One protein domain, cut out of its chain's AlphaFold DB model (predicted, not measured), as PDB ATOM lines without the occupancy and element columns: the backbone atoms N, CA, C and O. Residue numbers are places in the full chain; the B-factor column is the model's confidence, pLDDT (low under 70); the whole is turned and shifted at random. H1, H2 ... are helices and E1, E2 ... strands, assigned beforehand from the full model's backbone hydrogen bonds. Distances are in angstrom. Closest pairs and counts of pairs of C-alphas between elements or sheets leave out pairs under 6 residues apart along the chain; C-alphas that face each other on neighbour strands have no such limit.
ATOM      1  N   THR A 243     -21.054 -23.834  39.903       91.50
ATOM      2  CA  THR A 243     -21.516 -25.220  39.863       91.50
ATOM      3  C   THR A 243     -20.410 -26.086  39.296       91.50
ATOM      4  O   THR A 243     -19.795 -25.692  38.307       91.50
ATOM      5  N   PHE A 244     -20.201 -27.264  39.875       90.06
ATOM      6  CA  PHE A 244     -19.323 -28.300  39.339       90.06
ATOM      7  C   PHE A 244     -20.084 -29.623  39.352       90.06
ATOM      8  O   PHE A 244     -20.042 -30.376  40.322       90.06
ATOM      9  N   VAL A 245     -20.901 -29.828  38.320       84.94
ATOM     10  CA  VAL A 245     -21.902 -30.902  38.301       84.94
ATOM     11  C   VAL A 245     -21.398 -32.058  37.460       84.94
ATOM     12  O   VAL A 245     -21.108 -31.894  36.276       84.94
ATOM     13  N   ARG A 246     -21.344 -33.240  38.072       82.81
ATOM     14  CA  ARG A 246     -21.094 -34.502  37.382       82.81
ATOM     15  C   ARG A 246     -22.358 -34.941  36.642       82.81
ATOM     16  O   ARG A 246     -23.411 -35.079  37.256       82.81
ATOM     17  N   THR A 247     -22.247 -35.182  35.345       75.00
ATOM     18  CA  THR A 247     -23.290 -35.778  34.500       75.00
ATOM     19  C   THR A 247     -22.880 -37.194  34.089       75.00
ATOM     20  O   THR A 247     -21.685 -37.476  33.977       75.00
ATOM     21  N   GLU A 248     -23.897 -38.053  33.926       65.25
ATOM     22  CA  GLU A 248     -23.871 -39.514  33.752       65.25
ATOM     23  C   GLU A 248     -22.714 -40.120  32.940       65.25
ATOM     24  O   GLU A 248     -22.152 -39.531  32.017       65.25
ATOM     25  N   ILE A 249     -22.453 -41.374  33.309       61.50
ATOM     26  CA  ILE A 249     -21.545 -42.344  32.708       61.50
ATOM     27  C   ILE A 249     -22.131 -42.901  31.411       61.50
ATOM     28  O   ILE A 249     -23.172 -43.556  31.433       61.50
ATOM     29  N   ASP A 250     -21.428 -42.703  30.300       53.75
ATOM     30  CA  ASP A 250     -21.719 -43.406  29.047       53.75
ATOM     31  C   ASP A 250     -20.949 -44.742  28.999       53.75
ATOM     32  O   ASP A 250     -19.734 -44.766  29.211       53.75
ATOM     33  N   ASP A 251     -21.653 -45.848  28.730       44.59
ATOM     34  CA  ASP A 251     -21.082 -47.171  28.408       44.59
ATOM     35  C   ASP A 251     -20.900 -47.389  26.894       44.59
ATOM     36  O   ASP A 251     -20.534 -48.478  26.444       44.59
ATOM     37  N   GLY A 252     -21.158 -46.348  26.098       40.34
ATOM     38  CA  GLY A 252     -21.312 -46.407  24.649       40.34
ATOM     39  C   GLY A 252     -22.771 -46.292  24.188       40.34
ATOM     40  O   GLY A 252     -23.009 -46.241  22.978       40.34
ATOM     41  N   THR A 253     -23.748 -46.216  25.099       34.38
ATOM     42  CA  THR A 253     -25.134 -45.826  24.821       34.38
ATOM     43  C   THR A 253     -25.681 -44.832  25.852       34.38
ATOM     44  O   THR A 253     -25.958 -45.163  27.000       34.38
ATOM     45  N   ARG A 254     -25.948 -43.604  25.396       36.44
ATOM     46  CA  ARG A 254     -26.629 -42.545  26.157       36.44
ATOM     47  C   ARG A 254     -27.959 -43.029  26.753       36.44
ATOM     48  O   ARG A 254     -28.917 -43.241  26.007       36.44
ATOM     49  N   LEU A 255     -28.076 -43.045  28.081       36.00
ATOM     50  CA  LEU A 255     -29.373 -42.872  28.727       36.00
ATOM     51  C   LEU A 255     -29.707 -41.379  28.708       36.00
ATOM     52  O   LEU A 255     -28.948 -40.502  29.109       36.00
ATOM     53  N   ARG A 270     -23.662 -27.870  46.510       32.47
ATOM     54  CA  ARG A 270     -23.256 -29.098  47.182       32.47
ATOM     55  C   ARG A 270     -21.816 -29.346  46.771       32.47
ATOM     56  O   ARG A 270     -21.569 -29.938  45.725       32.47
ATOM     57  N   THR A 271     -20.879 -28.883  47.610       35.19
ATOM     58  CA  THR A 271     -19.731 -29.708  48.017       35.19
ATOM     59  C   THR A 271     -20.219 -31.136  47.932       35.19
ATOM     60  O   THR A 271     -21.181 -31.389  48.657       35.19
ATOM     61  N   VAL A 272     -19.704 -31.936  46.982       35.41
ATOM     62  CA  VAL A 272     -20.069 -33.342  46.716       35.41
ATOM     63  C   VAL A 272     -21.043 -33.812  47.785       35.41
ATOM     64  O   VAL A 272     -20.626 -34.277  48.848       35.41
ATOM     65  N   ALA A 273     -22.344 -33.528  47.616       31.69
ATOM     66  CA  ALA A 273     -23.277 -34.186  48.496       31.69
ATOM     67  C   ALA A 273     -23.125 -35.586  47.985       31.69
ATOM     68  O   ALA A 273     -23.494 -35.839  46.840       31.69
ATOM     69  N   LEU A 274     -22.453 -36.396  48.795       37.00
ATOM     70  CA  LEU A 274     -22.601 -37.826  48.821       37.00
ATOM     71  C   LEU A 274     -24.100 -38.054  48.626       37.00
ATOM     72  O   LEU A 274     -24.886 -38.017  49.576       37.00
ATOM     73  N   GLU A 275     -24.525 -38.190  47.367       35.81
ATOM     74  CA  GLU A 275     -25.640 -39.056  47.080       35.81
ATOM     75  C   GLU A 275     -25.275 -40.333  47.825       35.81
ATOM     76  O   GLU A 275     -24.095 -40.714  47.784       35.81
ATOM     77  N   PRO A 276     -26.196 -40.887  48.637       35.59
ATOM     78  CA  PRO A 276     -25.891 -42.091  49.393       35.59
ATOM     79  C   PRO A 276     -25.197 -43.039  48.430       35.59
ATOM     80  O   PRO A 276     -25.726 -43.234  47.331       35.59
ATOM     81  N   GLU A 277     -23.981 -43.472  48.801       42.28
ATOM     82  CA  GLU A 277     -23.139 -44.270  47.916       42.28
ATOM     83  C   GLU A 277     -24.031 -45.288  47.226       42.28
ATOM     84  O   GLU A 277     -24.843 -45.927  47.913       42.28
ATOM     85  N   PRO A 278     -23.974 -45.394  45.891       43.00
ATOM     86  CA  PRO A 278     -24.786 -46.388  45.236       43.00
ATOM     87  C   PRO A 278     -24.330 -47.721  45.838       43.00
ATOM     88  O   PRO A 278     -23.134 -48.013  45.823       43.00
ATOM     89  N   GLU A 279     -25.250 -48.434  46.504       38.62
ATOM     90  CA  GLU A 279     -24.872 -49.540  47.391       38.62
ATOM     91  C   GLU A 279     -23.894 -50.488  46.678       38.62
ATOM     92  O   GLU A 279     -24.047 -50.688  45.468       38.62
ATOM     93  N   PRO A 280     -22.902 -51.071  47.380       38.50
ATOM     94  CA  PRO A 280     -21.991 -52.046  46.783       38.50
ATOM     95  C   PRO A 280     -22.781 -53.073  45.955       38.50
ATOM     96  O   PRO A 280     -23.659 -53.750  46.494       38.50
ATOM     97  N   GLY A 281     -22.517 -53.158  44.646       41.25
ATOM     98  CA  GLY A 281     -23.360 -53.903  43.698       41.25
ATOM     99  C   GLY A 281     -24.361 -53.078  42.871       41.25
ATOM    100  O   GLY A 281     -25.189 -53.660  42.167       41.25
ATOM    101  N   SER A 282     -24.296 -51.747  42.907       46.22
ATOM    102  CA  SER A 282     -24.943 -50.890  41.908       46.22
ATOM    103  C   SER A 282     -24.313 -51.075  40.514       46.22
ATOM    104  O   SER A 282     -23.226 -51.636  40.379       46.22
ATOM    105  N   GLU A 283     -24.974 -50.601  39.449       46.38
ATOM    106  CA  GLU A 283     -24.523 -50.741  38.046       46.38
ATOM    107  C   GLU A 283     -23.068 -50.283  37.768       46.38
ATOM    108  O   GLU A 283     -22.504 -50.654  36.738       46.38
ATOM    109  N   TYR A 284     -22.453 -49.511  38.673       49.16
ATOM    110  CA  TYR A 284     -21.092 -48.969  38.573       49.16
ATOM    111  C   TYR A 284     -19.989 -50.037  38.608       49.16
ATOM    112  O   TYR A 284     -19.076 -49.998  37.780       49.16
ATOM    113  N   ASP A 285     -20.095 -51.030  39.497       55.34
ATOM    114  CA  ASP A 285     -19.081 -52.091  39.631       55.34
ATOM    115  C   ASP A 285     -19.012 -52.990  38.381       55.34
ATOM    116  O   ASP A 285     -18.014 -53.668  38.137       55.34
ATOM    117  N   PHE A 286     -20.065 -52.984  37.557       59.00
ATOM    118  CA  PHE A 286     -20.167 -53.806  36.352       59.00
ATOM    119  C   PHE A 286     -19.711 -53.088  35.071       59.00
ATOM    120  O   PHE A 286     -19.534 -53.741  34.041       59.00
ATOM    121  N   LYS A 287     -19.497 -51.763  35.111       67.88
ATOM    122  CA  LYS A 287     -19.082 -50.954  33.953       67.88
ATOM    123  C   LYS A 287     -17.620 -50.531  34.091       67.88
ATOM    124  O   LYS A 287     -17.300 -49.474  34.625       67.88
ATOM    125  N   LEU A 288     -16.721 -51.364  33.565       76.69
ATOM    126  CA  LEU A 288     -15.266 -51.152  33.638       76.69
ATOM    127  C   LEU A 288     -14.765 -49.981  32.776       76.69
ATOM    128  O   LEU A 288     -13.694 -49.436  33.028       76.69
ATOM    129  N   ARG A 289     -15.534 -49.590  31.752       80.75
ATOM    130  CA  ARG A 289     -15.196 -48.493  30.838       80.75
ATOM    131  C   ARG A 289     -16.290 -47.451  30.844       80.75
ATOM    132  O   ARG A 289     -17.414 -47.753  30.452       80.75
ATOM    133  N   THR A 290     -15.958 -46.248  31.292       78.81
ATOM    134  CA  THR A 290     -16.935 -45.177  31.491       78.81
ATOM    135  C   THR A 290     -16.343 -43.818  31.155       78.81
ATOM    136  O   THR A 290     -15.127 -43.618  31.196       78.81
ATOM    137  N   ILE A 291     -17.213 -42.867  30.816       81.19
ATOM    138  CA  ILE A 291     -16.858 -41.452  30.701       81.19
ATOM    139  C   ILE A 291     -17.875 -40.647  31.499       81.19
ATOM    140  O   ILE A 291     -19.057 -40.684  31.175       81.19
ATOM    141  N   ALA A 292     -17.414 -39.918  32.513       81.06
ATOM    142  CA  ALA A 292     -18.204 -38.933  33.244       81.06
ATOM    143  C   ALA A 292     -17.796 -37.513  32.830       81.06
ATOM    144  O   ALA A 292     -16.626 -37.254  32.542       81.06
ATOM    145  N   TYR A 293     -18.747 -36.580  32.834       84.81
ATOM    146  CA  TYR A 293     -18.487 -35.174  32.514       84.81
ATOM    147  C   TYR A 293     -18.765 -34.289  33.722       84.81
ATOM    148  O   TYR A 293     -19.857 -34.331  34.275       84.81
ATOM    149  N   TYR A 294     -17.803 -33.456  34.098       89.38
ATOM    150  CA  TYR A 294     -17.948 -32.440  35.131       89.38
ATOM    151  C   TYR A 294     -18.081 -31.072  34.470       89.38
ATOM    152  O   TYR A 294     -17.127 -30.558  33.885       89.38
ATOM    153  N   GLU A 295     -19.274 -30.486  34.542       90.44
ATOM    154  CA  GLU A 295     -19.554 -29.163  33.987       90.44
ATOM    155  C   GLU A 295     -19.306 -28.082  35.052       90.44
ATOM    156  O   GLU A 295     -20.044 -27.977  36.036       90.44
ATOM    157  N   PHE A 296     -18.270 -27.269  34.839       93.88
ATOM    158  CA  PHE A 296     -17.981 -26.064  35.606       93.88
ATOM    159  C   PHE A 296     -18.650 -24.842  34.971       93.88
ATOM    160  O   PHE A 296     -18.389 -24.516  33.810       93.88
ATOM    161  N   ASN A 297     -19.445 -24.114  35.754       93.62
ATOM    162  CA  ASN A 297     -20.009 -22.825  35.358       93.62
ATOM    163  C   ASN A 297     -20.040 -21.872  36.553       93.62
ATOM    164  O   ASN A 297     -20.427 -22.265  37.652       93.62
ATOM    165  N   PHE A 298     -19.710 -20.602  36.331       93.38
ATOM    166  CA  PHE A 298     -20.079 -19.552  37.275       93.38
ATOM    167  C   PHE A 298     -21.583 -19.259  37.174       93.38
ATOM    168  O   PHE A 298     -22.170 -19.324  36.095       93.38
ATOM    169  N   LEU A 299     -22.217 -18.922  38.298       90.38
ATOM    170  CA  LEU A 299     -23.668 -18.711  38.355       90.38
ATOM    171  C   LEU A 299     -24.107 -17.335  37.846       90.38
ATOM    172  O   LEU A 299     -25.109 -17.223  37.147       90.38
ATOM    173  N   ASN A 300     -23.358 -16.287  38.202       88.12
ATOM    174  CA  ASN A 300     -23.726 -14.885  37.945       88.12
ATOM    175  C   ASN A 300     -22.742 -14.159  37.019       88.12
ATOM    176  O   ASN A 300     -22.779 -12.934  36.913       88.12
ATOM    177  N   ARG A 301     -21.821 -14.905  36.409       92.50
ATOM    178  CA  ARG A 301     -20.782 -14.382  35.524       92.50
ATOM    179  C   ARG A 301     -20.319 -15.467  34.563       92.50
ATOM    180  O   ARG A 301     -20.652 -16.634  34.752       92.50
ATOM    181  N   LYS A 302     -19.547 -15.097  33.549       95.38
ATOM    182  CA  LYS A 302     -18.993 -16.034  32.561       95.38
ATOM    183  C   LYS A 302     -17.474 -15.988  32.532       95.38
ATOM    184  O   LYS A 302     -16.889 -14.941  32.795       95.38
ATOM    185  N   ILE A 303     -16.848 -17.113  32.182       96.00
ATOM    186  CA  ILE A 303     -15.401 -17.184  31.944       96.00
ATOM    187  C   ILE A 303     -15.092 -16.641  30.547       96.00
ATOM    188  O   ILE A 303     -15.596 -17.151  29.544       96.00
ATOM    189  N   ALA A 304     -14.242 -15.622  30.492       95.69
ATOM    190  CA  ALA A 304     -13.767 -15.014  29.256       95.69
ATOM    191  C   ALA A 304     -12.406 -15.569  28.811       95.69
ATOM    192  O   ALA A 304     -12.155 -15.676  27.612       95.69
ATOM    193  N   SER A 305     -11.548 -15.965  29.758       95.56
ATOM    194  CA  SER A 305     -10.244 -16.575  29.471       95.56
ATOM    195  C   SER A 305      -9.985 -17.778  30.369       95.56
ATOM    196  O   SER A 305     -10.269 -17.737  31.565       95.56
ATOM    197  N   PHE A 306      -9.394 -18.829  29.809       95.56
ATOM    198  CA  PHE A 306      -9.000 -20.045  30.517       95.56
ATOM    199  C   PHE A 306      -7.625 -20.494  30.031       95.56
ATOM    200  O   PHE A 306      -7.432 -20.720  28.839       95.56
ATOM    201  N   LYS A 307      -6.656 -20.618  30.940       95.00
ATOM    202  CA  LYS A 307      -5.286 -21.017  30.601       95.00
ATOM    203  C   LYS A 307      -4.700 -21.925  31.674       95.00
ATOM    204  O   LYS A 307      -4.640 -21.527  32.833       95.00
ATOM    205  N   PHE A 308      -4.199 -23.096  31.287       94.12
ATOM    206  CA  PHE A 308      -3.465 -23.959  32.214       94.12
ATOM    207  C   PHE A 308      -2.183 -23.283  32.706       94.12
ATOM    208  O   PHE A 308      -1.517 -22.550  31.969       94.12
ATOM    209  N   THR A 309      -1.848 -23.537  33.965       91.75
ATOM    210  CA  THR A 309      -0.667 -23.004  34.643       91.75
ATOM    211  C   THR A 309      -0.037 -24.088  35.517       91.75
ATOM    212  O   THR A 309      -0.567 -25.188  35.642       91.75
ATOM    213  N   THR A 310       1.120 -23.793  36.087       85.69
ATOM    214  CA  THR A 310       1.770 -24.589  37.132       85.69
ATOM    215  C   THR A 310       1.352 -24.092  38.519       85.69
ATOM    216  O   THR A 310       0.862 -22.967  38.653       85.69
ATOM    217  N   ASP A 311       1.533 -24.927  39.546       68.31
ATOM    218  CA  ASP A 311       1.257 -24.590  40.953       68.31
ATOM    219  C   ASP A 311       2.244 -23.558  41.531       68.31
ATOM    220  O   ASP A 311       1.958 -22.907  42.537       68.31
ATOM    221  N   GLN A 312       3.398 -23.389  40.876       55.22
ATOM    222  CA  GLN A 312       4.459 -22.446  41.221       55.22
ATOM    223  C   GLN A 312       5.050 -21.776  39.973       55.22
ATOM    224  O   GLN A 312       4.968 -22.315  38.871       55.22
ATOM    225  N   ASP A 313       5.736 -20.641  40.161       45.72
ATOM    226  CA  ASP A 313       6.570 -19.928  39.164       45.72
ATOM    227  C   ASP A 313       7.712 -20.783  38.552       45.72
ATOM    228  O   ASP A 313       8.592 -20.282  37.846       45.72
ATOM    229  N   SER A 314       7.754 -22.084  38.831       40.91
ATOM    230  CA  SER A 314       8.636 -23.042  38.185       40.91
ATOM    231  C   SER A 314       8.239 -23.167  36.714       40.91
ATOM    232  O   SER A 314       7.093 -23.450  36.384       40.91
ATOM    233  N   GLY A 315       9.207 -22.974  35.813       46.94
ATOM    234  CA  GLY A 315       9.060 -23.111  34.355       46.94
ATOM    235  C   GLY A 315       8.773 -24.541  33.870       46.94
ATOM    236  O   GLY A 315       9.350 -24.978  32.877       46.94
ATOM    237  N   GLY A 316       7.942 -25.283  34.603       61.75
ATOM    238  CA  GLY A 316       7.421 -26.590  34.255       61.75
ATOM    239  C   GLY A 316       6.293 -26.508  33.229       61.75
ATOM    240  O   GLY A 316       5.777 -25.445  32.887       61.75
ATOM    241  N   PHE A 317       5.929 -27.671  32.705       76.88
ATOM    242  CA  PHE A 317       4.858 -27.810  31.731       76.88
ATOM    243  C   PHE A 317       3.497 -27.807  32.441       76.88
ATOM    244  O   PHE A 317       3.260 -28.630  33.325       76.88
ATOM    245  N   ALA A 318       2.607 -26.889  32.057       87.75
ATOM    246  CA  ALA A 318       1.261 -26.803  32.611       87.75
ATOM    247  C   ALA A 318       0.413 -27.999  32.154       87.75
ATOM    248  O   ALA A 318       0.112 -28.141  30.964       87.75
ATOM    249  N   ARG A 319       0.040 -28.857  33.107       90.31
ATOM    250  CA  ARG A 319      -0.674 -30.106  32.840       90.31
ATOM    251  C   ARG A 319      -2.131 -29.860  32.487       90.31
ATOM    252  O   ARG A 319      -2.796 -29.024  33.093       90.31
ATOM    253  N   LYS A 320      -2.620 -30.614  31.500       93.69
ATOM    254  CA  LYS A 320      -4.014 -30.530  31.011       93.69
ATOM    255  C   LYS A 320      -4.868 -31.738  31.388       93.69
ATOM    256  O   LYS A 320      -6.083 -31.720  31.194       93.69
ATOM    257  N   SER A 321      -4.219 -32.767  31.915       94.56
ATOM    258  CA  SER A 321      -4.807 -34.021  32.361       94.56
ATOM    259  C   SER A 321      -4.188 -34.404  33.697       94.56
ATOM    260  O   SER A 321      -3.036 -34.077  33.971       94.56
ATOM    261  N   THR A 322      -4.952 -35.130  34.498       93.25
ATOM    262  CA  THR A 322      -4.478 -35.840  35.681       93.25
ATOM    263  C   THR A 322      -4.919 -37.293  35.570       93.25
ATOM    264  O   THR A 322      -5.902 -37.596  34.881       93.25
ATOM    265  N   VAL A 323      -4.170 -38.203  36.185       92.62
ATOM    266  CA  VAL A 323      -4.395 -39.645  36.081       92.62
ATOM    267  C   VAL A 323      -4.387 -40.319  37.441       92.62
ATOM    268  O   VAL A 323      -3.800 -39.815  38.395       92.62
ATOM    269  N   ARG A 324      -5.023 -41.487  37.542       90.44
ATOM    270  CA  ARG A 324      -5.042 -42.277  38.771       90.44
ATOM    271  C   ARG A 324      -5.365 -43.738  38.501       90.44
ATOM    272  O   ARG A 324      -6.303 -44.034  37.778       90.44
ATOM    273  N   TRP A 325      -4.636 -44.646  39.142       90.00
ATOM    274  CA  TRP A 325      -5.031 -46.053  39.225       90.00
ATOM    275  C   TRP A 325      -5.817 -46.308  40.511       90.00
ATOM    276  O   TRP A 325      -5.577 -45.658  41.533       90.00
ATOM    277  N   GLU A 326      -6.723 -47.284  40.484       84.00
ATOM    278  CA  GLU A 326      -7.509 -47.654  41.670       84.00
ATOM    279  C   GLU A 326      -6.649 -48.283  42.779       84.00
ATOM    280  O   GLU A 326      -6.987 -48.179  43.963       84.00
ATOM    281  N   SER A 327      -5.508 -48.879  42.416       84.75
ATOM    282  CA  SER A 327      -4.468 -49.340  43.335       84.75
ATOM    283  C   SER A 327      -3.059 -49.190  42.741       84.75
ATOM    284  O   SER A 327      -2.870 -48.821  41.587       84.75
ATOM    285  N   ARG A 328      -2.026 -49.460  43.548       86.38
ATOM    286  CA  ARG A 328      -0.610 -49.423  43.117       86.38
ATOM    287  C   ARG A 328      -0.010 -50.825  42.955       86.38
ATOM    288  O   ARG A 328       1.216 -51.000  42.947       86.38
ATOM    289  N   LEU A 329      -0.866 -51.846  42.886       88.56
ATOM    290  CA  LEU A 329      -0.444 -53.224  42.657       88.56
ATOM    291  C   LEU A 329       0.079 -53.375  41.227       88.56
ATOM    292  O   LEU A 329      -0.368 -52.701  40.308       88.56
ATOM    293  N   GLN A 330       1.060 -54.253  41.021       89.56
ATOM    294  CA  GLN A 330       1.681 -54.439  39.702       89.56
ATOM    295  C   GLN A 330       0.699 -54.947  38.632       89.56
ATOM    296  O   GLN A 330       0.867 -54.645  37.452       89.56
ATOM    297  N   GLU A 331      -0.326 -55.681  39.058       90.31
ATOM    298  CA  GLU A 331      -1.393 -56.211  38.204       90.31
ATOM    299  C   GLU A 331      -2.613 -55.282  38.108       90.31
ATOM    300  O   GLU A 331      -3.598 -55.660  37.486       90.31
ATOM    301  N   GLU A 332      -2.580 -54.092  38.722       90.06
ATOM    302  CA  GLU A 332      -3.682 -53.132  38.600       90.06
ATOM    303  C   GLU A 332      -3.817 -52.662  37.154       90.06
ATOM    304  O   GLU A 332      -2.816 -52.331  36.517       90.06
ATOM    305  N   THR A 333      -5.048 -52.608  36.661       89.00
ATOM    306  CA  THR A 333      -5.378 -52.197  35.288       89.00
ATOM    307  C   THR A 333      -6.469 -51.136  35.235       89.00
ATOM    308  O   THR A 333      -6.602 -50.465  34.213       89.00
ATOM    309  N   MET A 334      -7.205 -50.942  36.335       87.50
ATOM    310  CA  MET A 334      -8.225 -49.914  36.435       87.50
ATOM    311  C   MET A 334      -7.563 -48.546  36.542       87.50
ATOM    312  O   MET A 334      -6.857 -48.237  37.511       87.50
ATOM    313  N   PHE A 335      -7.782 -47.741  35.510       89.25
ATOM    314  CA  PHE A 335      -7.093 -46.491  35.259       89.25
ATOM    315  C   PHE A 335      -8.085 -45.394  34.895       89.25
ATOM    316  O   PHE A 335      -8.899 -45.544  33.980       89.25
ATOM    317  N   SER A 336      -7.960 -44.270  35.588       89.88
ATOM    318  CA  SER A 336      -8.735 -43.063  35.370       89.88
ATOM    319  C   SER A 336      -7.851 -41.943  34.840       89.88
ATOM    320  O   SER A 336      -6.740 -41.739  35.326       89.88
ATOM    321  N   TYR A 337      -8.349 -41.184  33.870       92.25
ATOM    322  CA  TYR A 337      -7.653 -40.020  33.322       92.25
ATOM    323  C   TYR A 337      -8.629 -38.921  32.928       92.25
ATOM    324  O   TYR A 337      -9.790 -39.190  32.614       92.25
ATOM    325  N   THR A 338      -8.154 -37.678  32.927       92.81
ATOM    326  CA  THR A 338      -9.000 -36.524  32.617       92.81
ATOM    327  C   THR A 338      -8.670 -35.853  31.292       92.81
ATOM    328  O   THR A 338      -7.538 -35.884  30.811       92.81
ATOM    329  N   GLY A 339      -9.680 -35.227  30.701       93.00
ATOM    330  CA  GLY A 339      -9.549 -34.301  29.580       93.00
ATOM    331  C   GLY A 339     -10.397 -33.058  29.817       93.00
ATOM    332  O   GLY A 339     -11.081 -32.941  30.835       93.00
ATOM    333  N   TYR A 340     -10.374 -32.121  28.872       93.94
ATOM    334  CA  TYR A 340     -11.171 -30.902  28.962       93.94
ATOM    335  C   TYR A 340     -11.758 -30.461  27.621       93.94
ATOM    336  O   TYR A 340     -11.221 -30.719  26.544       93.94
ATOM    337  N   ALA A 341     -12.850 -29.719  27.694       92.56
ATOM    338  CA  ALA A 341     -13.353 -28.876  26.619       92.56
ATOM    339  C   ALA A 341     -13.938 -27.612  27.239       92.56
ATOM    340  O   ALA A 341     -14.390 -27.629  28.375       92.56
ATOM    341  N   TRP A 342     -13.951 -26.499  26.517       93.94
ATOM    342  CA  TRP A 342     -14.514 -25.267  27.059       93.94
ATOM    343  C   TRP A 342     -15.051 -24.368  25.952       93.94
ATOM    344  O   TRP A 342     -14.790 -24.595  24.766       93.94
ATOM    345  N   ASN A 343     -15.854 -23.380  26.335       93.06
ATOM    346  CA  ASN A 343     -16.498 -22.463  25.405       93.06
ATOM    347  C   ASN A 343     -16.397 -21.024  25.943       93.06
ATOM    348  O   ASN A 343     -17.163 -20.691  26.842       93.06
ATOM    349  N   PRO A 344     -15.488 -20.173  25.430       92.75
ATOM    350  CA  PRO A 344     -15.285 -18.818  25.943       92.75
ATOM    351  C   PRO A 344     -16.510 -17.915  25.814       92.75
ATOM    352  O   PRO A 344     -17.221 -17.941  24.807       92.75
ATOM    353  N   ALA A 345     -16.695 -17.032  26.796       94.62
ATOM    354  CA  ALA A 345     -17.433 -15.787  26.609       94.62
ATOM    355  C   ALA A 345     -16.488 -14.736  26.010       94.62
ATOM    356  O   ALA A 345     -15.796 -14.028  26.735       94.62
ATOM    357  N   LEU A 346     -16.422 -14.697  24.678       92.88
ATOM    358  CA  LEU A 346     -15.459 -13.873  23.946       92.88
ATOM    359  C   LEU A 346     -15.562 -12.389  24.316       92.88
ATOM    360  O   LEU A 346     -16.640 -11.796  24.272       92.88
ATOM    361  N   LEU A 347     -14.404 -11.807  24.612       93.81
ATOM    362  CA  LEU A 347     -14.190 -10.393  24.885       93.81
ATOM    363  C   LEU A 347     -13.228  -9.845  23.819       93.81
ATOM    364  O   LEU A 347     -12.129 -10.367  23.644       93.81
ATOM    365  N   GLU A 348     -13.653  -8.834  23.061       91.25
ATOM    366  CA  GLU A 348     -12.860  -8.266  21.966       91.25
ATOM    367  C   GLU A 348     -11.506  -7.718  22.450       91.25
ATOM    368  O   GLU A 348     -11.421  -6.949  23.406       91.25
ATOM    369  N   GLY A 349     -10.422  -8.119  21.782       85.75
ATOM    370  CA  GLY A 349      -9.062  -7.711  22.153       85.75
ATOM    371  C   GLY A 349      -8.502  -8.410  23.397       85.75
ATOM    372  O   GLY A 349      -7.333  -8.212  23.719       85.75
ATOM    373  N   ILE A 350      -9.282  -9.267  24.065       88.94
ATOM    374  CA  ILE A 350      -8.828 -10.073  25.195       88.94
ATOM    375  C   ILE A 350      -8.576 -11.517  24.727       88.94
ATOM    376  O   ILE A 350      -9.485 -12.154  24.190       88.94
ATOM    377  N   PRO A 351      -7.365 -12.071  24.921       88.38
ATOM    378  CA  PRO A 351      -7.078 -13.456  24.559       88.38
ATOM    379  C   PRO A 351      -7.929 -14.453  25.359       88.38
ATOM    380  O   PRO A 351      -7.999 -14.363  26.580       88.38
ATOM    381  N   GLU A 352      -8.497 -15.456  24.682       88.75
ATOM    382  CA  GLU A 352      -9.263 -16.538  25.327       88.75
ATOM    383  C   GLU A 352      -8.376 -17.535  26.104       88.75
ATOM    384  O   GLU A 352      -8.851 -18.261  26.973       88.75
ATOM    385  N   GLY A 353      -7.070 -17.563  25.823       90.50
ATOM    386  CA  GLY A 353      -6.142 -18.535  26.397       90.50
ATOM    387  C   GLY A 353      -6.131 -19.837  25.598       90.50
ATOM    388  O   GLY A 353      -5.511 -19.904  24.537       90.50
ATOM    389  N   GLU A 354      -6.766 -20.885  26.117       92.19
ATOM    390  CA  GLU A 354      -6.869 -22.189  25.459       92.19
ATOM    391  C   GLU A 354      -7.841 -22.144  24.269       92.19
ATOM    392  O   GLU A 354      -8.951 -21.652  24.406       92.19
ATOM    393  N   PRO A 355      -7.524 -22.725  23.105       89.06
ATOM    394  CA  PRO A 355      -8.430 -22.667  21.965       89.06
ATOM    395  C   PRO A 355      -9.703 -23.487  22.207       89.06
ATOM    396  O   PRO A 355      -9.641 -24.640  22.660       89.06
ATOM    397  N   LYS A 356     -10.861 -22.939  21.821       88.88
ATOM    398  CA  LYS A 356     -12.106 -23.718  21.728       88.88
ATOM    399  C   LYS A 356     -11.972 -24.808  20.657       88.88
ATOM    400  O   LYS A 356     -11.634 -24.526  19.508       88.88
ATOM    401  N   LYS A 357     -12.307 -26.056  21.003       86.75
ATOM    402  CA  LYS A 357     -12.342 -27.194  20.066       86.75
ATOM    403  C   LYS A 357     -13.635 -27.998  20.190       86.75
ATOM    404  O   LYS A 357     -14.290 -27.989  21.225       86.75
ATOM    405  N   ASN A 358     -13.973 -28.719  19.121       80.62
ATOM    406  CA  ASN A 358     -15.155 -29.594  19.048       80.62
ATOM    407  C   ASN A 358     -14.901 -31.017  19.594       80.62
ATOM    408  O   ASN A 358     -15.805 -31.850  19.605       80.62
ATOM    409  N   HIS A 359     -13.673 -31.297  20.029       84.81
ATOM    410  CA  HIS A 359     -13.256 -32.563  20.629       84.81
ATOM    411  C   HIS A 359     -12.649 -32.278  22.000       84.81
ATOM    412  O   HIS A 359     -12.119 -31.180  22.217       84.81
ATOM    413  N   LEU A 360     -12.723 -33.263  22.893       89.19
ATOM    414  CA  LEU A 360     -11.991 -33.226  24.148       89.19
ATOM    415  C   LEU A 360     -10.497 -33.087  23.859       89.19
ATOM    416  O   LEU A 360      -9.960 -33.649  22.903       89.19
ATOM    417  N   GLN A 361      -9.849 -32.283  24.683       92.38
ATOM    418  CA  GLN A 361      -8.424 -32.032  24.660       92.38
ATOM    419  C   GLN A 361      -7.793 -32.716  25.866       92.38
ATOM    420  O   GLN A 361      -8.380 -32.765  26.945       92.38
ATOM    421  N   PHE A 362      -6.587 -33.232  25.669       92.94
ATOM    422  CA  PHE A 362      -5.843 -33.987  26.667       92.94
ATOM    423  C   PHE A 362      -4.416 -33.460  26.745       92.94
ATOM    424  O   PHE A 362      -3.936 -32.789  25.822       92.94
ATOM    425  N   ASP A 363      -3.737 -33.776  27.840       92.62
ATOM    426  CA  ASP A 363      -2.295 -33.609  27.931       92.62
ATOM    427  C   ASP A 363      -1.602 -34.464  26.851       92.62
ATOM    428  O   ASP A 363      -1.929 -35.648  26.720       92.62
ATOM    429  N   PRO A 364      -0.674 -33.905  26.050       89.56
ATOM    430  CA  PRO A 364       0.011 -34.659  25.002       89.56
ATOM    431  C   PRO A 364       0.727 -35.915  25.511       89.56
ATOM    432  O   PRO A 364       0.740 -36.929  24.804       89.56
ATOM    433  N   ASP A 365       1.269 -35.857  26.733       89.69
ATOM    434  CA  ASP A 365       2.045 -36.945  27.332       89.69
ATOM    435  C   ASP A 365       1.164 -38.153  27.681       89.69
ATOM    436  O   ASP A 365       1.658 -39.276  27.778       89.69
ATOM    437  N   LEU A 366      -0.158 -37.971  27.781       90.88
ATOM    438  CA  LEU A 366      -1.097 -39.048  28.087       90.88
ATOM    439  C   LEU A 366      -1.055 -40.191  27.052       90.88
ATOM    440  O   LEU A 366      -1.337 -41.335  27.405       90.88
ATOM    441  N   ASN A 367      -0.639 -39.921  25.807       88.88
ATOM    442  CA  ASN A 367      -0.450 -40.945  24.764       88.88
ATOM    443  C   ASN A 367       0.602 -42.009  25.127       88.88
ATOM    444  O   ASN A 367       0.577 -43.107  24.572       88.88
ATOM    445  N   LEU A 368       1.533 -41.697  26.036       87.69
ATOM    446  CA  LEU A 368       2.544 -42.648  26.505       87.69
ATOM    447  C   LEU A 368       1.974 -43.660  27.510       87.69
ATOM    448  O   LEU A 368       2.569 -44.714  27.713       87.69
ATOM    449  N   LEU A 369       0.820 -43.356  28.114       88.88
ATOM    450  CA  LEU A 369       0.100 -44.258  29.018       88.88
ATOM    451  C   LEU A 369      -1.076 -44.933  28.301       88.88
ATOM    452  O   LEU A 369      -1.245 -46.148  28.373       88.88
ATOM    453  N   VAL A 370      -1.875 -44.147  27.575       85.56
ATOM    454  CA  VAL A 370      -3.061 -44.610  26.850       85.56
ATOM    455  C   VAL A 370      -2.679 -44.888  25.398       85.56
ATOM    456  O   VAL A 370      -2.777 -44.028  24.529       85.56
ATOM    457  N   THR A 371      -2.227 -46.111  25.132       71.75
ATOM    458  CA  THR A 371      -1.642 -46.498  23.832       71.75
ATOM    459  C   THR A 371      -2.664 -46.965  22.793       71.75
ATOM    460  O   THR A 371      -2.317 -47.203  21.633       71.75
ATOM    461  N   LYS A 372      -3.937 -47.103  23.176       74.19
ATOM    462  CA  LYS A 372      -4.997 -47.565  22.279       74.19
ATOM    463  C   LYS A 372      -5.331 -46.504  21.227       74.19
ATOM    464  O   LYS A 372      -5.696 -45.373  21.551       74.19
ATOM    465  N   GLU A 373      -5.265 -46.894  19.957       61.06
ATOM    466  CA  GLU A 373      -5.558 -46.014  18.825       61.06
ATOM    467  C   GLU A 373      -6.965 -45.395  18.937       61.06
ATOM    468  O   GLU A 373      -7.950 -46.085  19.207       61.06
ATOM    469  N   GLY A 374      -7.053 -44.073  18.761       63.88
ATOM    470  CA  GLY A 374      -8.306 -43.314  18.839       63.88
ATOM    471  C   GLY A 374      -8.807 -42.998  20.254       63.88
ATOM    472  O   GLY A 374      -9.765 -42.238  20.380       63.88
ATOM    473  N   ALA A 375      -8.156 -43.491  21.317       69.56
ATOM    474  CA  ALA A 375      -8.617 -43.295  22.697       69.56
ATOM    475  C   ALA A 375      -8.658 -41.823  23.147       69.56
ATOM    476  O   ALA A 375      -9.476 -41.474  23.986       69.56
ATOM    477  N   LEU A 376      -7.829 -40.950  22.562       79.31
ATOM    478  CA  LEU A 376      -7.794 -39.514  22.886       79.31
ATOM    479  C   LEU A 376      -8.497 -38.626  21.843       79.31
ATOM    480  O   LEU A 376      -8.370 -37.405  21.876       79.31
ATOM    481  N   THR A 377      -9.238 -39.212  20.896       78.00
ATOM    482  CA  THR A 377     -10.028 -38.461  19.902       78.00
ATOM    483  C   THR A 377     -11.513 -38.623  20.200       78.00
ATOM    484  O   THR A 377     -12.222 -39.380  19.540       78.00
ATOM    485  N   ILE A 378     -11.984 -37.920  21.230       78.56
ATOM    486  CA  ILE A 378     -13.349 -38.074  21.739       78.56
ATOM    487  C   ILE A 378     -14.161 -36.811  21.414       78.56
ATOM    488  O   ILE A 378     -13.763 -35.710  21.812       78.56
ATOM    489  N   PRO A 379     -15.276 -36.920  20.666       76.19
ATOM    490  CA  PRO A 379     -16.118 -35.773  20.359       76.19
ATOM    491  C   PRO A 379     -16.814 -35.266  21.621       76.19
ATOM    492  O   PRO A 379     -17.224 -36.038  22.486       76.19
ATOM    493  N   VAL A 380     -17.004 -33.952  21.702       71.06
ATOM    494  CA  VAL A 380     -17.781 -33.355  22.790       71.06
ATOM    495  C   VAL A 380     -19.267 -33.556  22.481       71.06
ATOM    496  O   VAL A 380     -19.849 -32.808  21.697       71.06
ATOM    497  N   ALA A 381     -19.882 -34.583  23.076       65.00
ATOM    498  CA  ALA A 381     -21.284 -34.941  22.823       65.00
ATOM    499  C   ALA A 381     -22.270 -33.813  23.187       65.00
ATOM    500  O   ALA A 381     -23.306 -33.650  22.540       65.00
ATOM    501  N   ARG A 382     -21.929 -33.013  24.206       69.19
ATOM    502  CA  ARG A 382     -22.650 -31.801  24.602       69.19
ATOM    503  C   ARG A 382     -21.655 -30.652  24.779       69.19
ATOM    504  O   ARG A 382     -20.819 -30.732  25.675       69.19
ATOM    505  N   PRO A 383     -21.704 -29.598  23.948       76.44
ATOM    506  CA  PRO A 383     -20.781 -28.480  24.083       76.44
ATOM    507  C   PRO A 383     -20.999 -27.754  25.414       76.44
ATOM    508  O   PRO A 383     -22.138 -27.604  25.861       76.44
ATOM    509  N   ALA A 384     -19.908 -27.261  26.002       83.94
ATOM    510  CA  ALA A 384     -19.965 -26.432  27.199       83.94
ATOM    511  C   ALA A 384     -20.840 -25.191  26.959       83.94
ATOM    512  O   ALA A 384     -20.835 -24.606  25.864       83.94
ATOM    513  N   ALA A 385     -21.572 -24.762  27.990       88.75
ATOM    514  CA  ALA A 385     -22.259 -23.476  27.967       88.75
ATOM    515  C   ALA A 385     -21.255 -22.336  27.715       88.75
ATOM    516  O   ALA A 385     -20.060 -22.482  27.957       88.75
ATOM    517  N   VAL A 386     -21.718 -21.198  27.195       92.50
ATOM    518  CA  VAL A 386     -20.840 -20.034  26.983       92.50
ATOM    519  C   VAL A 386     -20.303 -19.553  28.333       92.50
ATOM    520  O   VAL A 386     -21.084 -19.216  29.220       92.50
ATOM    521  N   GLY A 387     -18.982 -19.495  28.463       93.81
ATOM    522  CA  GLY A 387     -18.257 -19.252  29.706       93.81
ATOM    523  C   GLY A 387     -18.083 -20.482  30.600       93.81
ATOM    524  O   GLY A 387     -17.680 -20.315  31.749       93.81
ATOM    525  N   GLY A 388     -18.411 -21.678  30.111       93.88
ATOM    526  CA  GLY A 388     -18.324 -22.940  30.842       93.88
ATOM    527  C   GLY A 388     -17.123 -23.792  30.433       93.88
ATOM    528  O   GLY A 388     -16.631 -23.716  29.299       93.88
ATOM    529  N   ILE A 389     -16.684 -24.640  31.362       94.81
ATOM    530  CA  ILE A 389     -15.615 -25.627  31.169       94.81
ATOM    531  C   ILE A 389     -16.188 -27.012  31.473       94.81
ATOM    532  O   ILE A 389     -16.936 -27.193  32.426       94.81
ATOM    533  N   ILE A 390     -15.837 -27.995  30.661       91.75
ATOM    534  CA  ILE A 390     -16.117 -29.409  30.877       91.75
ATOM    535  C   ILE A 390     -14.793 -30.085  31.190       91.75
ATOM    536  O   ILE A 390     -13.858 -29.981  30.396       91.75
ATOM    537  N   PHE A 391     -14.743 -30.821  32.294       92.44
ATOM    538  CA  PHE A 391     -13.696 -31.797  32.563       92.44
ATOM    539  C   PHE A 391     -14.273 -33.192  32.348       92.44
ATOM    540  O   PHE A 391     -15.270 -33.556  32.970       92.44
ATOM    541  N   SER A 392     -13.691 -33.967  31.442       89.31
ATOM    542  CA  SER A 392     -14.057 -35.370  31.274       89.31
ATOM    543  C   SER A 392     -13.227 -36.230  32.214       89.31
ATOM    544  O   SER A 392     -12.055 -35.945  32.448       89.31
ATOM    545  N   MET A 393     -13.825 -37.292  32.736       88.19
ATOM    546  CA  MET A 393     -13.149 -38.316  33.517       88.19
ATOM    547  C   MET A 393     -13.447 -39.665  32.881       88.19
ATOM    548  O   MET A 393     -14.589 -40.124  32.865       88.19
ATOM    549  N   HIS A 394     -12.410 -40.264  32.321       87.06
ATOM    550  CA  HIS A 394     -12.460 -41.549  31.647       87.06
ATOM    551  C   HIS A 394     -11.977 -42.617  32.611       87.06
ATOM    552  O   HIS A 394     -10.951 -42.408  33.248       87.06
ATOM    553  N   ARG A 395     -12.671 -43.750  32.667       86.06
ATOM    554  CA  ARG A 395     -12.233 -44.968  33.355       86.06
ATOM    555  C   ARG A 395     -12.037 -46.070  32.324       86.06
ATOM    556  O   ARG A 395     -12.866 -46.223  31.425       86.06
ATOM    557  N   THR A 396     -10.948 -46.817  32.438       86.62
ATOM    558  CA  THR A 396     -10.632 -47.958  31.576       86.62
ATOM    559  C   THR A 396      -9.933 -49.064  32.362       86.62
ATOM    560  O   THR A 396      -9.471 -48.841  33.477       86.62
ATOM    561  N   ASP A 397      -9.852 -50.246  31.764       86.88
ATOM    562  CA  ASP A 397      -9.291 -51.482  32.323       86.88
ATOM    563  C   ASP A 397      -8.108 -52.024  31.497       86.88
ATOM    564  O   ASP A 397      -7.717 -53.182  31.630       86.88
ATOM    565  N   ASP A 398      -7.559 -51.215  30.586       86.94
ATOM    566  CA  ASP A 398      -6.523 -51.625  29.628       86.94
ATOM    567  C   ASP A 398      -5.162 -50.943  29.828       86.94
ATOM    568  O   ASP A 398      -4.272 -51.099  28.992       86.94
ATOM    569  N   VAL A 399      -4.960 -50.243  30.951       89.62
ATOM    570  CA  VAL A 399      -3.694 -49.565  31.273       89.62
ATOM    571  C   VAL A 399      -3.109 -50.137  32.562       89.62
ATOM    572  O   VAL A 399      -3.524 -49.792  33.669       89.62
ATOM    573  N   ARG A 400      -2.100 -51.004  32.440       90.25
ATOM    574  CA  ARG A 400      -1.503 -51.686  33.594       90.25
ATOM    575  C   ARG A 400      -0.525 -50.789  34.354       90.25
ATOM    576  O   ARG A 400       0.432 -50.273  33.783       90.25
ATOM    577  N   TYR A 401      -0.683 -50.687  35.674       89.56
ATOM    578  CA  TYR A 401       0.206 -49.893  36.533       89.56
ATOM    579  C   TYR A 401       1.667 -50.364  36.465       89.56
ATOM    580  O   TYR A 401       2.593 -49.557  36.528       89.56
ATOM    581  N   GLY A 402       1.885 -51.677  36.329       87.56
ATOM    582  CA  GLY A 402       3.212 -52.274  36.168       87.56
ATOM    583  C   GLY A 402       4.002 -51.746  34.966       87.56
ATOM    584  O   GLY A 402       5.222 -51.634  35.071       87.56
ATOM    585  N   ASP A 403       3.322 -51.361  33.884       87.00
ATOM    586  CA  ASP A 403       3.958 -50.875  32.652       87.00
ATOM    587  C   ASP A 403       4.428 -49.414  32.799       87.00
ATOM    588  O   ASP A 403       5.354 -48.976  32.123       87.00
ATOM    589  N   ALA A 404       3.863 -48.679  33.764       87.81
ATOM    590  CA  ALA A 404       4.220 -47.303  34.104       87.81
ATOM    591  C   ALA A 404       5.204 -47.209  35.291       87.81
ATOM    592  O   ALA A 404       5.154 -46.258  36.075       87.81
ATOM    593  N   LYS A 405       6.071 -48.213  35.491       85.44
ATOM    594  CA  LYS A 405       7.067 -48.238  36.586       85.44
ATOM    595  C   LYS A 405       8.500 -47.937  36.164       85.44
ATOM    596  O   LYS A 405       9.331 -47.727  37.042       85.44
ATOM    597  N   GLU A 406       8.787 -47.898  34.868       85.19
ATOM    598  CA  GLU A 406      10.127 -47.647  34.336       85.19
ATOM    599  C   GLU A 406      10.065 -46.765  33.078       85.19
ATOM    600  O   GLU A 406       9.002 -46.568  32.486       85.19
ATOM    601  N   GLY A 407      11.213 -46.216  32.671       90.12
ATOM    602  CA  GLY A 407      11.344 -45.441  31.433       90.12
ATOM    603  C   GLY A 407      10.521 -44.147  31.401       90.12
ATOM    604  O   GLY A 407      10.279 -43.514  32.427       90.12
ATOM    605  N   GLU A 408      10.108 -43.740  30.199       87.69
ATOM    606  CA  GLU A 408       9.335 -42.507  29.973       87.69
ATOM    607  C   GLU A 408       7.935 -42.572  30.599       87.69
ATOM    608  O   GLU A 408       7.452 -41.574  31.130       87.69
ATOM    609  N   ALA A 409       7.315 -43.756  30.627       88.00
ATOM    610  CA  ALA A 409       5.997 -43.955  31.223       88.00
ATOM    611  C   ALA A 409       5.984 -43.658  32.733       88.00
ATOM    612  O   ALA A 409       5.016 -43.089  33.232       88.00
ATOM    613  N   LEU A 410       7.069 -43.972  33.457       90.12
ATOM    614  CA  LEU A 410       7.227 -43.596  34.868       90.12
ATOM    615  C   LEU A 410       7.228 -42.072  35.057       90.12
ATOM    616  O   LEU A 410       6.540 -41.560  35.937       90.12
ATOM    617  N   ILE A 411       7.990 -41.358  34.225       89.62
ATOM    618  CA  ILE A 411       8.133 -39.897  34.306       89.62
ATOM    619  C   ILE A 411       6.785 -39.219  34.038       89.62
ATOM    620  O   ILE A 411       6.383 -38.321  34.774       89.62
ATOM    621  N   VAL A 412       6.072 -39.680  33.008       89.44
ATOM    622  CA  VAL A 412       4.740 -39.174  32.657       89.44
ATOM    623  C   VAL A 412       3.725 -39.476  33.750       89.44
ATOM    624  O   VAL A 412       2.972 -38.588  34.137       89.44
ATOM    625  N   ARG A 413       3.714 -40.705  34.277       91.06
ATOM    626  CA  ARG A 413       2.833 -41.097  35.381       91.06
ATOM    627  C   ARG A 413       2.998 -40.166  36.573       91.06
ATOM    628  O   ARG A 413       2.006 -39.640  37.064       91.06
ATOM    629  N   ASP A 414       4.235 -39.984  37.028       89.75
ATOM    630  CA  ASP A 414       4.515 -39.177  38.214       89.75
ATOM    631  C   ASP A 414       4.125 -37.713  37.989       89.75
ATOM    632  O   ASP A 414       3.559 -37.100  38.883       89.75
ATOM    633  N   ALA A 415       4.324 -37.183  36.779       88.44
ATOM    634  CA  ALA A 415       3.924 -35.818  36.446       88.44
ATOM    635  C   ALA A 415       2.406 -35.626  36.266       88.44
ATOM    636  O   ALA A 415       1.908 -34.521  36.459       88.44
ATOM    637  N   LEU A 416       1.669 -36.662  35.856       91.31
ATOM    638  CA  LEU A 416       0.213 -36.612  35.685       91.31
ATOM    639  C   LEU A 416      -0.553 -36.999  36.962       91.31
ATOM    640  O   LEU A 416      -1.773 -36.879  36.991       91.31
ATOM    641  N   TYR A 417       0.124 -37.464  38.013       90.12
ATOM    642  CA  TYR A 417      -0.487 -37.661  39.334       90.12
ATOM    643  C   TYR A 417      -0.764 -36.354  40.077       90.12
ATOM    644  O   TYR A 417      -1.559 -36.352  41.019       90.12
ATOM    645  N   ASP A 418      -0.153 -35.256  39.644       88.81
ATOM    646  CA  ASP A 418      -0.383 -33.939  40.219       88.81
ATOM    647  C   ASP A 418      -1.751 -33.362  39.816       88.81
ATOM    648  O   ASP A 418      -2.400 -33.786  38.849       88.81
ATOM    649  N   SER A 419      -2.196 -32.370  40.588       91.00
ATOM    650  CA  SER A 419      -3.398 -31.595  40.292       91.00
ATOM    651  C   SER A 419      -3.239 -30.780  39.007       91.00
ATOM    652  O   SER A 419      -2.159 -30.306  38.656       91.00
ATOM    653  N   ILE A 420      -4.360 -30.538  38.336       93.31
ATOM    654  CA  ILE A 420      -4.445 -29.590  37.229       93.31
ATOM    655  C   ILE A 420      -4.625 -28.191  37.807       93.31
ATOM    656  O   ILE A 420      -5.561 -27.968  38.573       93.31
ATOM    657  N   PHE A 421      -3.802 -27.236  37.374       94.31
ATOM    658  CA  PHE A 421      -3.952 -25.823  37.721       94.31
ATOM    659  C   PHE A 421      -4.294 -24.996  36.485       94.31
ATOM    660  O   PHE A 421      -3.719 -25.176  35.409       94.31
ATOM    661  N   ALA A 422      -5.220 -24.052  36.633       95.00
ATOM    662  CA  ALA A 422      -5.599 -23.149  35.560       95.00
ATOM    663  C   ALA A 422      -5.951 -21.752  36.068       95.00
ATOM    664  O   ALA A 422      -6.678 -21.583  37.040       95.00
ATOM    665  N   ASN A 423      -5.484 -20.739  35.346       94.50
ATOM    666  CA  ASN A 423      -5.934 -19.368  35.503       94.50
ATOM    667  C   ASN A 423      -7.227 -19.169  34.708       94.50
ATOM    668  O   ASN A 423      -7.244 -19.325  33.482       94.50
ATOM    669  N   VAL A 424      -8.303 -18.800  35.401       95.44
ATOM    670  CA  VAL A 424      -9.578 -18.395  34.795       95.44
ATOM    671  C   VAL A 424      -9.798 -16.905  34.997       95.44
ATOM    672  O   VAL A 424      -9.624 -16.398  36.102       95.44
ATOM    673  N   MET A 425     -10.203 -16.206  33.941       95.81
ATOM    674  CA  MET A 425     -10.638 -14.815  34.012       95.81
ATOM    675  C   MET A 425     -12.136 -14.732  33.759       95.81
ATOM    676  O   MET A 425     -12.623 -15.287  32.769       95.81
ATOM    677  N   ASP A 426     -12.863 -14.023  34.614       95.44
ATOM    678  CA  ASP A 426     -14.270 -13.720  34.366       95.44
ATOM    679  C   ASP A 426     -14.466 -12.526  33.411       95.44
ATOM    680  O   ASP A 426     -13.526 -11.826  33.029       95.44
ATOM    681  N   GLU A 427     -15.714 -12.281  33.013       95.19
ATOM    682  CA  GLU A 427     -16.100 -11.169  32.130       95.19
ATOM    683  C   GLU A 427     -15.884  -9.762  32.730       95.19
ATOM    684  O   GLU A 427     -15.961  -8.762  32.012       95.19
ATOM    685  N   TYR A 428     -15.574  -9.674  34.029       95.75
ATOM    686  CA  TYR A 428     -15.214  -8.441  34.737       95.75
ATOM    687  C   TYR A 428     -13.692  -8.255  34.857       95.75
ATOM    688  O   TYR A 428     -13.230  -7.309  35.500       95.75
ATOM    689  N   GLY A 429     -12.898  -9.136  34.236       94.75
ATOM    690  CA  GLY A 429     -11.438  -9.066  34.209       94.75
ATOM    691  C   GLY A 429     -10.761  -9.595  35.477       94.75
ATOM    692  O   GLY A 429      -9.571  -9.354  35.680       94.75
ATOM    693  N   CYS A 430     -11.497 -10.264  36.370       94.44
ATOM    694  CA  CYS A 430     -10.937 -10.844  37.588       94.44
ATOM    695  C   CYS A 430     -10.326 -12.214  37.302       94.44
ATOM    696  O   CYS A 430     -11.002 -13.094  36.774       94.44
ATOM    697  N   TRP A 431      -9.060 -12.387  37.688       93.75
ATOM    698  CA  TRP A 431      -8.319 -13.637  37.547       93.75
ATOM    699  C   TRP A 431      -8.386 -14.480  38.819       93.75
ATOM    700  O   TRP A 431      -8.226 -13.955  39.922       93.75
ATOM    701  N   TYR A 432      -8.564 -15.789  38.648       93.88
ATOM    702  CA  TYR A 432      -8.618 -16.780  39.717       93.88
ATOM    703  C   TYR A 432      -7.776 -18.002  39.370       93.88
ATOM    704  O   TYR A 432      -7.776 -18.446  38.219       93.88
ATOM    705  N   LEU A 433      -7.113 -18.573  40.376       93.81
ATOM    706  CA  LEU A 433      -6.412 -19.843  40.247       93.81
ATOM    707  C   LEU A 433      -7.364 -20.985  40.615       93.81
ATOM    708  O   LEU A 433      -7.787 -21.113  41.762       93.81
ATOM    709  N   MET A 434      -7.722 -21.784  39.617       94.50
ATOM    710  CA  MET A 434      -8.522 -22.997  39.737       94.50
ATOM    711  C   MET A 434      -7.596 -24.205  39.853       94.50
ATOM    712  O   MET A 434      -6.654 -24.342  39.074       94.50
ATOM    713  N   GLU A 435      -7.915 -25.108  40.770       93.62
ATOM    714  CA  GLU A 435      -7.306 -26.427  40.861       93.62
ATOM    715  C   GLU A 435      -8.369 -27.510  40.692       93.62
ATOM    716  O   GLU A 435      -9.416 -27.462  41.340       93.62
ATOM    717  N   VAL A 436      -8.076 -28.494  39.844       93.06
ATOM    718  CA  VAL A 436      -8.896 -29.691  39.644       93.06
ATOM    719  C   VAL A 436      -8.051 -30.923  39.922       93.06
ATOM    720  O   VAL A 436      -6.978 -31.092  39.341       93.06
ATOM    721  N   SER A 437      -8.525 -31.793  40.806       90.00
ATOM    722  CA  SER A 437      -7.761 -32.962  41.233       90.00
ATOM    723  C   SER A 437      -8.647 -34.108  41.691       90.00
ATOM    724  O   SER A 437      -9.844 -33.943  41.945       90.00
ATOM    725  N   PHE A 438      -8.050 -35.294  41.793       85.94
ATOM    726  CA  PHE A 438      -8.681 -36.397  42.501       85.94
ATOM    727  C   PHE A 438      -8.670 -36.124  44.018       85.94
ATOM    728  O   PHE A 438      -7.673 -35.623  44.542       85.94
ATOM    729  N   PRO A 439      -9.730 -36.495  44.756       80.44
ATOM    730  CA  PRO A 439      -9.769 -36.357  46.208       80.44
ATOM    731  C   PRO A 439      -8.758 -37.291  46.894       80.44
ATOM    732  O   PRO A 439      -8.286 -38.271  46.305       80.44
ATOM    733  N   GLU A 440      -8.432 -37.010  48.162       71.62
ATOM    734  CA  GLU A 440      -7.460 -37.800  48.933       71.62
ATOM    735  C   GLU A 440      -7.763 -39.311  48.912       71.62
ATOM    736  O   GLU A 440      -8.911 -39.744  49.016       71.62
ATOM    737  N   GLU A 441      -6.711 -40.145  48.870       64.06
ATOM    738  CA  GLU A 441      -6.814 -41.611  48.718       64.06
ATOM    739  C   GLU A 441      -7.556 -42.362  49.839       64.06
ATOM    740  O   GLU A 441      -7.753 -43.574  49.746       64.06
ATOM    741  N   LYS A 442      -7.983 -41.657  50.888       56.47
ATOM    742  CA  LYS A 442      -8.707 -42.220  52.033       56.47
ATOM    743  C   LYS A 442     -10.206 -42.386  51.787       56.47
ATOM    744  O   LYS A 442     -10.862 -43.043  52.588       56.47
ATOM    745  N   VAL A 443     -10.738 -41.781  50.729       48.81
ATOM    746  CA  VAL A 443     -12.167 -41.811  50.409       48.81
ATOM    747  C   VAL A 443     -12.423 -42.913  49.379       48.81
ATOM    748  O   VAL A 443     -11.616 -43.133  48.474       48.81
ATOM    749  N   HIS A 444     -13.558 -43.602  49.498       47.62
ATOM    750  CA  HIS A 444     -14.080 -44.497  48.461       47.62
ATOM    751  C   HIS A 444     -14.413 -43.746  47.140       47.62
ATOM    752  O   HIS A 444     -14.677 -44.381  46.127       47.62
ATOM    753  N   ASP A 445     -14.231 -42.416  47.101       51.56
ATOM    754  CA  ASP A 445     -14.271 -41.494  45.950       51.56
ATOM    755  C   ASP A 445     -13.057 -41.608  45.003       51.56
ATOM    756  O   ASP A 445     -12.490 -40.615  44.535       51.56
ATOM    757  N   ARG A 446     -12.615 -42.823  44.679       59.09
ATOM    758  CA  ARG A 446     -11.501 -43.015  43.723       59.09
ATOM    759  C   ARG A 446     -11.858 -42.595  42.292       59.09
ATOM    760  O   ARG A 446     -10.968 -42.460  41.456       59.09
ATOM    761  N   GLU A 447     -13.139 -42.340  42.052       64.12
ATOM    762  CA  GLU A 447     -13.742 -41.999  40.766       64.12
ATOM    763  C   GLU A 447     -14.464 -40.645  40.814       64.12
ATOM    764  O   GLU A 447     -15.520 -40.473  40.207       64.12
ATOM    765  N   ASN A 448     -13.928 -39.685  41.569       75.56
ATOM    766  CA  ASN A 448     -14.461 -38.329  41.595       75.56
ATOM    767  C   ASN A 448     -13.389 -37.274  41.329       75.56
ATOM    768  O   ASN A 448     -12.210 -37.470  41.613       75.56
ATOM    769  N   LEU A 449     -13.827 -36.139  40.782       84.38
ATOM    770  CA  LEU A 449     -13.026 -34.927  40.677       84.38
ATOM    771  C   LEU A 449     -13.519 -33.903  41.692       84.38
ATOM    772  O   LEU A 449     -14.722 -33.735  41.896       84.38
ATOM    773  N   ALA A 450     -12.573 -33.191  42.289       86.44
ATOM    774  CA  ALA A 450     -12.818 -32.022  43.107       86.44
ATOM    775  C   ALA A 450     -12.292 -30.779  42.385       86.44
ATOM    776  O   ALA A 450     -11.285 -30.839  41.679       86.44
ATOM    777  N   VAL A 451     -12.968 -29.650  42.593       90.00
ATOM    778  CA  VAL A 451     -12.500 -28.332  42.159       90.00
ATOM    779  C   VAL A 451     -12.358 -27.427  43.375       90.00
ATOM    780  O   VAL A 451     -13.218 -27.425  44.258       90.00
ATOM    781  N   ARG A 452     -11.282 -26.643  43.418       89.81
ATOM    782  CA  ARG A 452     -11.088 -25.584  44.412       89.81
ATOM    783  C   ARG A 452     -10.477 -24.340  43.780       89.81
ATOM    784  O   ARG A 452      -9.826 -24.420  42.742       89.81
ATOM    785  N   PHE A 453     -10.690 -23.200  44.425       90.56
ATOM    786  CA  PHE A 453     -10.041 -21.937  44.085       90.56
ATOM    787  C   PHE A 453      -9.026 -21.581  45.169       90.56
ATOM    788  O   PHE A 453      -9.336 -21.723  46.356       90.56
ATOM    789  N   LEU A 454      -7.828 -21.162  44.756       86.56
ATOM    790  CA  LEU A 454      -6.691 -20.870  45.638       86.56
ATOM    791  C   LEU A 454      -6.550 -19.379  45.965       86.56
ATOM    792  O   LEU A 454      -6.815 -18.541  45.070       86.56
TER     793      LEU A 454
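This is residues 243 to 255 and 270 to 454 of the 454 residues of an uncharacterized protein of Pseudomonas lundensis (UniProt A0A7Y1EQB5). Two strongly twisted antiparallel sheets make a sandwich, partly face to face with their strands nearly aligned: the larger is E1 E2 E6 E5 E4 in order, the smaller E3 E7 E8 E9. Three short helices, H1, H2 and H3, gather near the E4 edge of the larger sheet, long loops pass over that sheet's other face, and residues 278 to 283 stick out. The printed part has 198 residues, with strands and helices in the order E1 E2 E3 E4 E5 H1 E6 H2 H3 E7 E8 E9. The class is mixed, helices and strands, with under half of the residues in named elements. The whole is compact, with a radius of gyration of the C-alphas of 16.9 A and spans of 51 by 39 by 32 A.

E1, residues 243 to 250, begins at C-alpha 243 (-21.516, -25.220, 39.863) and is 21.2 A long. E2 is residues 290 to 298, 26.5 A; E3 303 to 309; E4 323 to 325; E5 335 to 343, 27.6 A. H1 is residues 364 to 368, E6 388 to 396, 26.2 A, H2 401 to 405, and H3 407 to 416, 14.8 A. E7 is residues 420 to 426, E8 431 to 437, and E9 450 to 453, ending at C-alpha 453 (-10.041, -21.937, 44.085).

In the larger sheet, N 245 and O 295 of E1 and E2 are 3.1 A apart, N 292 and O 393 of E2 and E6 2.9 A, N 339 and O 392 of E5 and E6 3.0 A, and N 324 and O 336 of the hairpin E4 and E5 2.8 A, each within hydrogen-bond range. The sheets' facing parts are 10.1 A centre to centre, their planes 10 degrees apart. E7, E8 and E9 form a meander, each strand the antiparallel neighbour of the one before; N 422 and O 434 are 2.8 A apart, and N 435 and O 452 2.8 A. E3 pairs with E7 through N 307 and O 423, 2.9 A. H3 only grazes the larger sheet with residues 412 to 416. H1 touches H3, the C-alphas of Leu 368 and Ala 409 being closest at 6.0 A. H2 and H3 only just touch, only at the corner, with 3 pairs of C-alphas within 8 A, the closest Ala 404 and Leu 410 at 4.8 A. O i to N i+4 pairs within range number 0 of 1 in H1, 0 of 1 in H2 and 5 of 6 in H3; O i to N i+3 pairs number 2 of 2 in H1 and 1 of 2 in H2.

The C-alphas farthest apart, of Gly 281 and Gly 349, are 52.9 A apart. Residues 256 to 269 are not printed; C-alphas 255 and 270 are 23.8 A apart across the cut. The links E3 to E4, E5 to H1, H1 to E6 and E8 to E9 are long. Mean pLDDT of the printed part is 80.1, with 44 residues under 70, among them 248 to 255 and 270 to 287.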